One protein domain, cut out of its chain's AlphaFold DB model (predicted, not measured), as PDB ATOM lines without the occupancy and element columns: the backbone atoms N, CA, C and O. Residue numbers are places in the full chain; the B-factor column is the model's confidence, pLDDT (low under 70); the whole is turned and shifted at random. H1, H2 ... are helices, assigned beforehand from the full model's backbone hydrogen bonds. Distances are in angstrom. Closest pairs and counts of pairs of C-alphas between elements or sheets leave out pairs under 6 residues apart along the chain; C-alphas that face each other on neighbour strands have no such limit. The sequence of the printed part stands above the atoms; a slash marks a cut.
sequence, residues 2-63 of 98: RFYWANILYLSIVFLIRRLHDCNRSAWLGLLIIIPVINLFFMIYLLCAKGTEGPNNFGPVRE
ATOM      1  N   ARG A   2     201.186 227.707 177.827       71.44
ATOM      2  CA  ARG A   2     200.270 228.804 178.237       71.44
ATOM      3  C   ARG A   2     200.960 230.049 178.828       71.44
ATOM      4  O   ARG A   2     200.554 231.159 178.521       71.44
ATOM      5  N   PHE A   3     202.038 229.881 179.595       87.12
ATOM      6  CA  PHE A   3     202.783 231.013 180.171       87.12
ATOM      7  C   PHE A   3     203.719 231.716 179.180       87.12
ATOM      8  O   PHE A   3     204.037 232.884 179.365       87.12
ATOM      9  N   TYR A   4     204.152 231.035 178.118       88.25
ATOM     10  CA  TYR A   4     205.110 231.577 177.150       88.25
ATOM     11  C   TYR A   4     204.569 232.837 176.461       88.25
ATOM     12  O   TYR A   4     205.237 233.866 176.426       88.25
ATOM     13  N   TRP A   5     203.308 232.784 176.028       85.62
ATOM     14  CA  TRP A   5     202.617 233.912 175.406       85.62
ATOM     15  C   TRP A   5     202.466 235.112 176.341       85.62
ATOM     16  O   TRP A   5     202.687 236.244 175.923       85.62
ATOM     17  N   ALA A   6     202.156 234.871 177.619       90.38
ATOM     18  CA  ALA A   6     202.052 235.936 178.614       90.38
ATOM     19  C   ALA A   6     203.407 236.618 178.867       90.38
ATOM     20  O   ALA A   6     203.468 237.842 178.954       90.38
ATOM     21  N   ASN A   7     204.496 235.843 178.927       91.88
ATOM     22  CA  ASN A   7     205.847 236.385 179.089       91.88
ATOM     23  C   ASN A   7     206.273 237.222 177.878       91.88
ATOM     24  O   ASN A   7     206.807 238.314 178.058       91.88
ATOM     25  N   ILE A   8     205.999 236.752 176.656       90.75
ATOM     26  CA  ILE A   8     206.265 237.534 175.440       90.75
ATOM     27  C   ILE A   8     205.489 238.845 175.480       90.75
ATOM     28  O   ILE A   8     206.088 239.902 175.326       90.75
ATOM     29  N   LEU A   9     204.179 238.783 175.738       89.75
ATOM     30  CA  LEU A   9     203.327 239.966 175.776       89.75
ATOM     31  C   LEU A   9     203.820 240.982 176.815       89.75
ATOM     32  O   LEU A   9     203.939 242.168 176.512       89.75
ATOM     33  N   TYR A  10     204.156 240.513 178.018       92.62
ATOM     34  CA  TYR A  10     204.710 241.348 179.078       92.62
ATOM     35  C   TYR A  10     206.000 242.049 178.632       92.62
ATOM     36  O   TYR A  10     206.103 243.271 178.731       92.62
ATOM     37  N   LEU A  11     206.962 241.298 178.085       92.88
ATOM     38  CA  LEU A  11     208.228 241.862 177.613       92.88
ATOM     39  C   LEU A  11     208.016 242.857 176.464       92.88
ATOM     40  O   LEU A  11     208.623 243.927 176.469       92.88
ATOM     41  N   SER A  12     207.122 242.555 175.518       89.44
ATOM     42  CA  SER A  12     206.767 243.459 174.419       89.44
ATOM     43  C   SER A  12     206.220 244.794 174.928       89.44
ATOM     44  O   SER A  12     206.651 245.848 174.458       89.44
ATOM     45  N   ILE A  13     205.331 244.773 175.927       92.25
ATOM     46  CA  ILE A  13     204.778 245.991 176.536       92.25
ATOM     47  C   ILE A  13     205.875 246.784 177.258       92.25
ATOM     48  O   ILE A  13     205.965 248.001 177.093       92.25
ATOM     49  N   VAL A  14     206.752 246.115 178.015       93.50
ATOM     50  CA  VAL A  14     207.873 246.778 178.706       93.50
ATOM     51  C   VAL A  14     208.800 247.482 177.711       93.50
ATOM     52  O   VAL A  14     209.182 248.631 177.940       93.50
ATOM     53  N   PHE A  15     209.151 246.833 176.598       90.62
ATOM     54  CA  PHE A  15     209.988 247.450 175.567       90.62
ATOM     55  C   PHE A  15     209.299 248.628 174.876       90.62
ATOM     56  O   PHE A  15     209.944 249.653 174.656       90.62
ATOM     57  N   LEU A  16     207.998 248.527 174.598       92.62
ATOM     58  CA  LEU A  16     207.214 249.621 174.026       92.62
ATOM     59  C   LEU A  16     207.209 250.857 174.936       92.62
ATOM     60  O   LEU A  16     207.487 251.964 174.477       92.62
ATOM     61  N   ILE A  17     206.945 250.669 176.232       93.50
ATOM     62  CA  ILE A  17     206.939 251.763 177.213       93.50
ATOM     63  C   ILE A  17     208.324 252.408 177.304       93.50
ATOM     64  O   ILE A  17     208.433 253.633 177.252       93.50
ATOM     65  N   ARG A  18     209.393 251.600 177.372       89.81
ATOM     66  CA  ARG A  18     210.773 252.114 177.367       89.81
ATOM     67  C   ARG A  18     211.055 252.940 176.119       89.81
ATOM     68  O   ARG A  18     211.593 254.033 176.235       89.81
ATOM     69  N   ARG A  19     210.631 252.466 174.945       90.50
ATOM     70  CA  ARG A  19     210.830 253.188 173.688       90.50
ATOM     71  C   ARG A  19     210.084 254.522 173.652       90.50
ATOM     72  O   ARG A  19     210.619 255.502 173.140       90.50
ATOM     73  N   LEU A  20     208.876 254.575 174.208       93.12
ATOM     74  CA  LEU A  20     208.112 255.818 174.333       93.12
ATOM     75  C   LEU A  20     208.792 256.813 175.269       93.12
ATOM     76  O   LEU A  20     208.907 257.990 174.927       93.12
ATOM     77  N   HIS A  21     209.295 256.339 176.406       91.50
ATOM     78  CA  HIS A  21     210.037 257.170 177.350       91.50
ATOM     79  C   HIS A  21     211.367 257.658 176.763       91.50
ATOM     80  O   HIS A  21     211.713 258.823 176.950       91.50
ATOM     81  N   ASP A  22     212.067 256.828 175.982       87.38
ATOM     82  CA  ASP A  22     213.273 257.231 175.243       87.38
ATOM     83  C   ASP A  22     212.979 258.394 174.271       87.38
ATOM     84  O   ASP A  22     213.848 259.225 174.022       87.38
ATOM     85  N   CYS A  23     211.751 258.496 173.752       90.50
ATOM     86  CA  CYS A  23     211.275 259.610 172.920       90.50
ATOM     87  C   CYS A  23     210.617 260.753 173.726       90.50
ATOM     88  O   CYS A  23     209.981 261.629 173.135       90.50
ATOM     89  N   ASN A  24     210.712 260.730 175.061       91.31
ATOM     90  CA  ASN A  24     210.050 261.649 175.994       91.31
ATOM     91  C   ASN A  24     208.528 261.771 175.762       91.31
ATOM     92  O   ASN A  24     207.944 262.855 175.829       91.31
ATOM     93  N   ARG A  25     207.870 260.645 175.453       92.06
ATOM     94  CA  ARG A  25     206.414 260.539 175.270       92.06
ATOM     95  C   ARG A  25     205.768 259.715 176.380       92.06
ATOM     96  O   ARG A  25     206.416 258.889 177.014       92.06
ATOM     97  N   SER A  26     204.472 259.930 176.612       93.19
ATOM     98  CA  SER A  26     203.723 259.204 177.641       93.19
ATOM     99  C   SER A  26     203.527 257.726 177.273       93.19
ATOM    100  O   SER A  26     203.209 257.394 176.130       93.19
ATOM    101  N   ALA A  27     203.645 256.838 178.267       93.56
ATOM    102  CA  ALA A  27     203.377 255.401 178.119       93.56
ATOM    103  C   ALA A  27     201.956 255.093 177.617       93.56
ATOM    104  O   ALA A  27     201.732 254.068 176.978       93.56
ATOM    105  N   TRP A  28     201.004 255.999 177.863       94.38
ATOM    106  CA  TRP A  28     199.616 255.896 177.410       94.38
ATOM    107  C   TRP A  28     199.474 255.798 175.889       94.38
ATOM    108  O   TRP A  28     198.554 255.138 175.413       94.38
ATOM    109  N   LEU A  29     200.411 256.366 175.118       93.75
ATOM    110  CA  LEU A  29     200.427 256.177 173.663       93.75
ATOM    111  C   LEU A  29     200.632 254.708 173.266       93.75
ATOM    112  O   LEU A  29     200.267 254.315 172.163       93.75
ATOM    113  N   GLY A  30     201.152 253.870 174.166       92.19
ATOM    114  CA  GLY A  30     201.268 252.431 173.954       92.19
ATOM    115  C   GLY A  30     199.923 251.723 173.776       92.19
ATOM    116  O   GLY A  30     199.893 250.660 173.173       92.19
ATOM    117  N   LEU A  31     198.798 252.307 174.208       93.50
ATOM    118  CA  LEU A  31     197.464 251.732 173.973       93.50
ATOM    119  C   LEU A  31     197.062 251.725 172.488       93.50
ATOM    120  O   LEU A  31     196.190 250.952 172.095       93.50
ATOM    121  N   LEU A  32     197.721 252.531 171.645       92.00
ATOM    122  CA  LEU A  32     197.460 252.577 170.203       92.00
ATOM    123  C   LEU A  32     197.742 251.242 169.498       92.00
ATOM    124  O   LEU A  32     197.204 251.007 168.416       92.00
ATOM    125  N   ILE A  33     198.512 250.341 170.122       89.69
ATOM    126  CA  ILE A  33     198.794 249.010 169.571       89.69
ATOM    127  C   ILE A  33     197.541 248.135 169.422       89.69
ATOM    128  O   ILE A  33     197.551 247.184 168.646       89.69
ATOM    129  N   ILE A  34     196.465 248.446 170.158       91.69
ATOM    130  CA  ILE A  34     195.204 247.690 170.139       91.69
ATOM    131  C   ILE A  34     194.492 247.838 168.786       91.69
ATOM    132  O   ILE A  34     193.770 246.937 168.365       91.69
ATOM    133  N   ILE A  35     194.704 248.955 168.085       93.88
ATOM    134  CA  ILE A  35     194.071 249.236 166.796       93.88
ATOM    135  C   ILE A  35     195.044 248.821 165.681       93.88
ATOM    136  O   ILE A  35     196.042 249.512 165.489       93.88
ATOM    137  N   PRO A  36     194.780 247.753 164.898       84.25
ATOM    138  CA  PRO A  36     195.784 247.150 164.011       84.25
ATOM    139  C   PRO A  36     196.391 248.107 162.978       84.25
ATOM    140  O   PRO A  36     197.604 248.124 162.779       84.25
ATOM    141  N   VAL A  37     195.557 248.937 162.345       90.88
ATOM    142  CA  VAL A  37     196.009 249.892 161.319       90.88
ATOM    143  C   VAL A  37     196.860 250.999 161.941       90.88
ATOM    144  O   VAL A  37     197.931 251.313 161.431       90.88
ATOM    145  N   ILE A  38     196.425 251.558 163.074       91.50
ATOM    146  CA  ILE A  38     197.173 252.607 163.781       91.50
ATOM    147  C   ILE A  38     198.482 252.041 164.333       91.50
ATOM    148  O   ILE A  38     199.520 252.681 164.196       91.50
ATOM    149  N   ASN A  39     198.449 250.830 164.890       89.88
ATOM    150  CA  ASN A  39     199.618 250.124 165.396       89.88
ATOM    151  C   ASN A  39     200.724 250.020 164.338       89.88
ATOM    152  O   ASN A  39     201.881 250.292 164.641       89.88
ATOM    153  N   LEU A  40     200.375 249.684 163.091       86.81
ATOM    154  CA  LEU A  40     201.351 249.562 162.009       86.81
ATOM    155  C   LEU A  40     202.113 250.876 161.780       86.81
ATOM    156  O   LEU A  40     203.342 250.902 161.856       86.81
ATOM    157  N   PHE A  41     201.392 251.977 161.554       89.81
ATOM    158  CA  PHE A  41     202.011 253.289 161.340       89.81
ATOM    159  C   PHE A  41     202.746 253.791 162.586       89.81
ATOM    160  O   PHE A  41     203.822 254.381 162.482       89.81
ATOM    161  N   PHE A  42     202.200 253.526 163.771       92.06
ATOM    162  CA  PHE A  42     202.791 253.933 165.038       92.06
ATOM    163  C   PHE A  42     204.104 253.202 165.336       92.06
ATOM    164  O   PHE A  42     205.069 253.828 165.769       92.06
ATOM    165  N   MET A  43     204.187 251.903 165.045       88.50
ATOM    166  CA  MET A  43     205.424 251.133 165.188       88.50
ATOM    167  C   MET A  43     206.494 251.599 164.201       88.50
ATOM    168  O   MET A  43     207.647 251.755 164.596       88.50
ATOM    169  N   ILE A  44     206.125 251.909 162.952       87.88
ATOM    170  CA  ILE A  44     207.051 252.516 161.979       87.88
ATOM    171  C   ILE A  44     207.570 253.859 162.504       87.88
ATOM    172  O   ILE A  44     208.778 254.099 162.504       87.88
ATOM    173  N   TYR A  45     206.678 254.711 163.018       90.50
ATOM    174  CA  TYR A  45     207.062 255.968 163.652       90.50
ATOM    175  C   TYR A  45     208.054 255.744 164.800       90.50
ATOM    176  O   TYR A  45     209.101 256.382 164.826       90.50
ATOM    177  N   LEU A  46     207.781 254.816 165.722       89.88
ATOM    178  CA  LEU A  46     208.656 254.544 166.867       89.88
ATOM    179  C   LEU A  46     210.001 253.919 166.482       89.88
ATOM    180  O   LEU A  46     210.986 254.120 167.194       89.88
ATOM    181  N   LEU A  47     210.075 253.182 165.375       85.75
ATOM    182  CA  LEU A  47     211.339 252.668 164.845       85.75
ATOM    183  C   LEU A  47     212.208 253.803 164.290       85.75
ATOM    184  O   LEU A  47     213.403 253.846 164.570       85.75
ATOM    185  N   CYS A  48     211.603 254.756 163.579       86.50
ATOM    186  CA  CYS A  48     212.313 255.875 162.956       86.50
ATOM    187  C   CYS A  48     212.535 257.075 163.893       86.50
ATOM    188  O   CYS A  48     213.412 257.901 163.639       86.50
ATOM    189  N   ALA A  49     211.744 257.211 164.961       87.56
ATOM    190  CA  ALA A  49     211.794 258.363 165.855       87.56
ATOM    191  C   ALA A  49     213.159 258.472 166.546       87.56
ATOM    192  O   ALA A  49     213.622 257.544 167.204       87.56
ATOM    193  N   LYS A  50     213.813 259.628 166.464       85.38
ATOM    194  CA  LYS A  50     215.033 259.858 167.242       85.38
ATOM    195  C   LYS A  50     214.673 259.945 168.733       85.38
ATOM    196  O   LYS A  50     213.701 260.605 169.094       85.38
ATOM    197  N   GLY A  51     215.443 259.263 169.584       83.00
ATOM    198  CA  GLY A  51     215.333 259.436 171.036       83.00
ATOM    199  C   GLY A  51     215.702 260.863 171.458       83.00
ATOM    200  O   GLY A  51     216.384 261.575 170.719       83.00
ATOM    201  N   THR A  52     215.245 261.289 172.630       84.75
ATOM    202  CA  THR A  52     215.554 262.617 173.172       84.75
ATOM    203  C   THR A  52     217.043 262.734 173.497       84.75
ATOM    204  O   THR A  52     217.634 261.827 174.082       84.75
ATOM    205  N   GLU A  53     217.657 263.849 173.099       79.38
ATOM    206  CA  GLU A  53     219.035 264.175 173.469       79.38
ATOM    207  C   GLU A  53     219.050 264.769 174.879       79.38
ATOM    208  O   GLU A  53     218.349 265.743 175.149       79.38
ATOM    209  N   GLY A  54     219.850 264.197 175.780       78.25
ATOM    210  CA  GLY A  54     219.934 264.678 177.159       78.25
ATOM    211  C   GLY A  54     218.889 264.063 178.106       78.25
ATOM    212  O   GLY A  54     218.210 263.096 177.749       78.25
ATOM    213  N   PRO A  55     218.821 264.548 179.359       79.50
ATOM    214  CA  PRO A  55     217.907 264.015 180.367       79.50
ATOM    215  C   PRO A  55     216.449 264.200 179.931       79.50
ATOM    216  O   PRO A  55     216.097 265.214 179.328       79.50
ATOM    217  N   ASN A  56     215.596 263.223 180.239       85.12
ATOM    218  CA  ASN A  56     214.172 263.256 179.905       85.12
ATOM    219  C   ASN A  56     213.310 263.245 181.180       85.12
ATOM    220  O   ASN A  56     213.816 263.086 182.292       85.12
ATOM    221  N   ASN A  57     211.988 263.373 181.027       86.56
ATOM    222  CA  ASN A  57     211.052 263.383 182.161       86.56
ATOM    223  C   ASN A  57     210.970 262.039 182.912       86.56
ATOM    224  O   ASN A  57     210.286 261.940 183.928       86.56
ATOM    225  N   PHE A  58     211.631 260.998 182.404       85.31
ATOM    226  CA  PHE A  58     211.575 259.625 182.897       85.31
ATOM    227  C   PHE A  58     212.907 259.151 183.499       85.31
ATOM    228  O   PHE A  58     212.973 258.026 183.994       85.31
ATOM    229  N   GLY A  59     213.951 259.987 183.487       80.19
ATOM    230  CA  GLY A  59     215.227 259.693 184.123       80.19
ATOM    231  C   GLY A  59     216.443 260.383 183.489       80.19
ATOM    232  O   GLY A  59     216.349 261.053 182.456       80.19
ATOM    233  N   PRO A  60     217.618 260.216 184.120       78.06
ATOM    234  CA  PRO A  60     218.881 260.714 183.592       78.06
ATOM    235  C   PRO A  60     219.311 259.943 182.336       78.06
ATOM    236  O   PRO A  60     218.899 258.804 182.105       78.06
ATOM    237  N   VAL A  61     220.195 260.555 181.542       75.62
ATOM    238  CA  VAL A  61     220.808 259.893 180.383       75.62
ATOM    239  C   VAL A  61     221.571 258.661 180.853       75.62
ATOM    240  O   VAL A  61     222.468 258.758 181.687       75.62
ATOM    241  N   ARG A  62     221.237 257.502 180.283       75.31
ATOM    242  CA  ARG A  62     222.023 256.277 180.450       75.31
ATOM    243  C   ARG A  62     223.043 256.163 179.330       75.31
ATOM    244  O   ARG A  62     222.694 256.265 178.152       75.31
ATOM    245  N   GLU A  63     224.292 255.891 179.682       78.88
ATOM    246  CA  GLU A  63     225.284 255.508 178.684       78.88
ATOM    247  C   GLU A  63     224.909 254.141 178.103       78.88
ATOM    248  O   GLU A  63     224.840 253.133 178.809       78.88
TER     249      GLU A  63
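Overview. This is residues 2 to 63 of the 98 residues of an uncharacterized protein of Acinetobacter tjernbergiae DSM 14971 = CIP 107465 (UniProt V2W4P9). One long helix, H1, sticks out with its residues 2 to 12, while the shorter H2 folds back across its other half; H2 and H3 then make a V with its corner at Ile 35, and residues 49 to 63 loop past the end of H1 at Asp 22. The printed part has 62 residues with three named helices, H1, H2 and H3 in chain order, and no named strand; the class is all helix. It is only just loose, close to compact, with a radius of gyration of the C-alphas of 12.9 A, and only just elongated, spanning 40 by 26 by 18 A.

Along the chain. H1, residues 2 to 22, begins at C-alpha 2 (200.270, 228.804, 178.237) and is 31.4 A long. H2, residues 27 to 34, is 13.8 A long. H3, residues 36 to 48, is 18.7 A long and ends at C-alpha 48 (212.313, 255.875, 162.956).

Arrangement. H1 touches H2 with residues 13 to 21 alone, closest at the C-alphas of Ile 17 and Ala 27, 5.2 A apart. They run opposite ways at a steep tilt of 49 degrees. H2 and H3 touch only at the corner, closest at the C-alphas of Ile 33 and Asn 39, 4.4 A, with a steep tilt of 46 degrees, opposite ways. H1 and H3 are close but not clearly touching; their closest C-alphas, of Arg 19 and Leu 46, are 7.3 A apart. O i to N i+4 pairs within hydrogen-bond range are 16 of 17 in H1, 8 of 9 in H3 and 0 of 4 in H2, where 5 of 5 O i to N i+3 pairs are.

Size, cuts and confidence. The C-alphas of Arg 2 and Gly 54 are the two farthest apart, 40.9 A. The printed part has no cut, and the links H1 to H2 and H2 to H3 are tight. Residues 49 to 63 hold no named element. The mean pLDDT of the printed part is 88.1, and no printed residue is under 70.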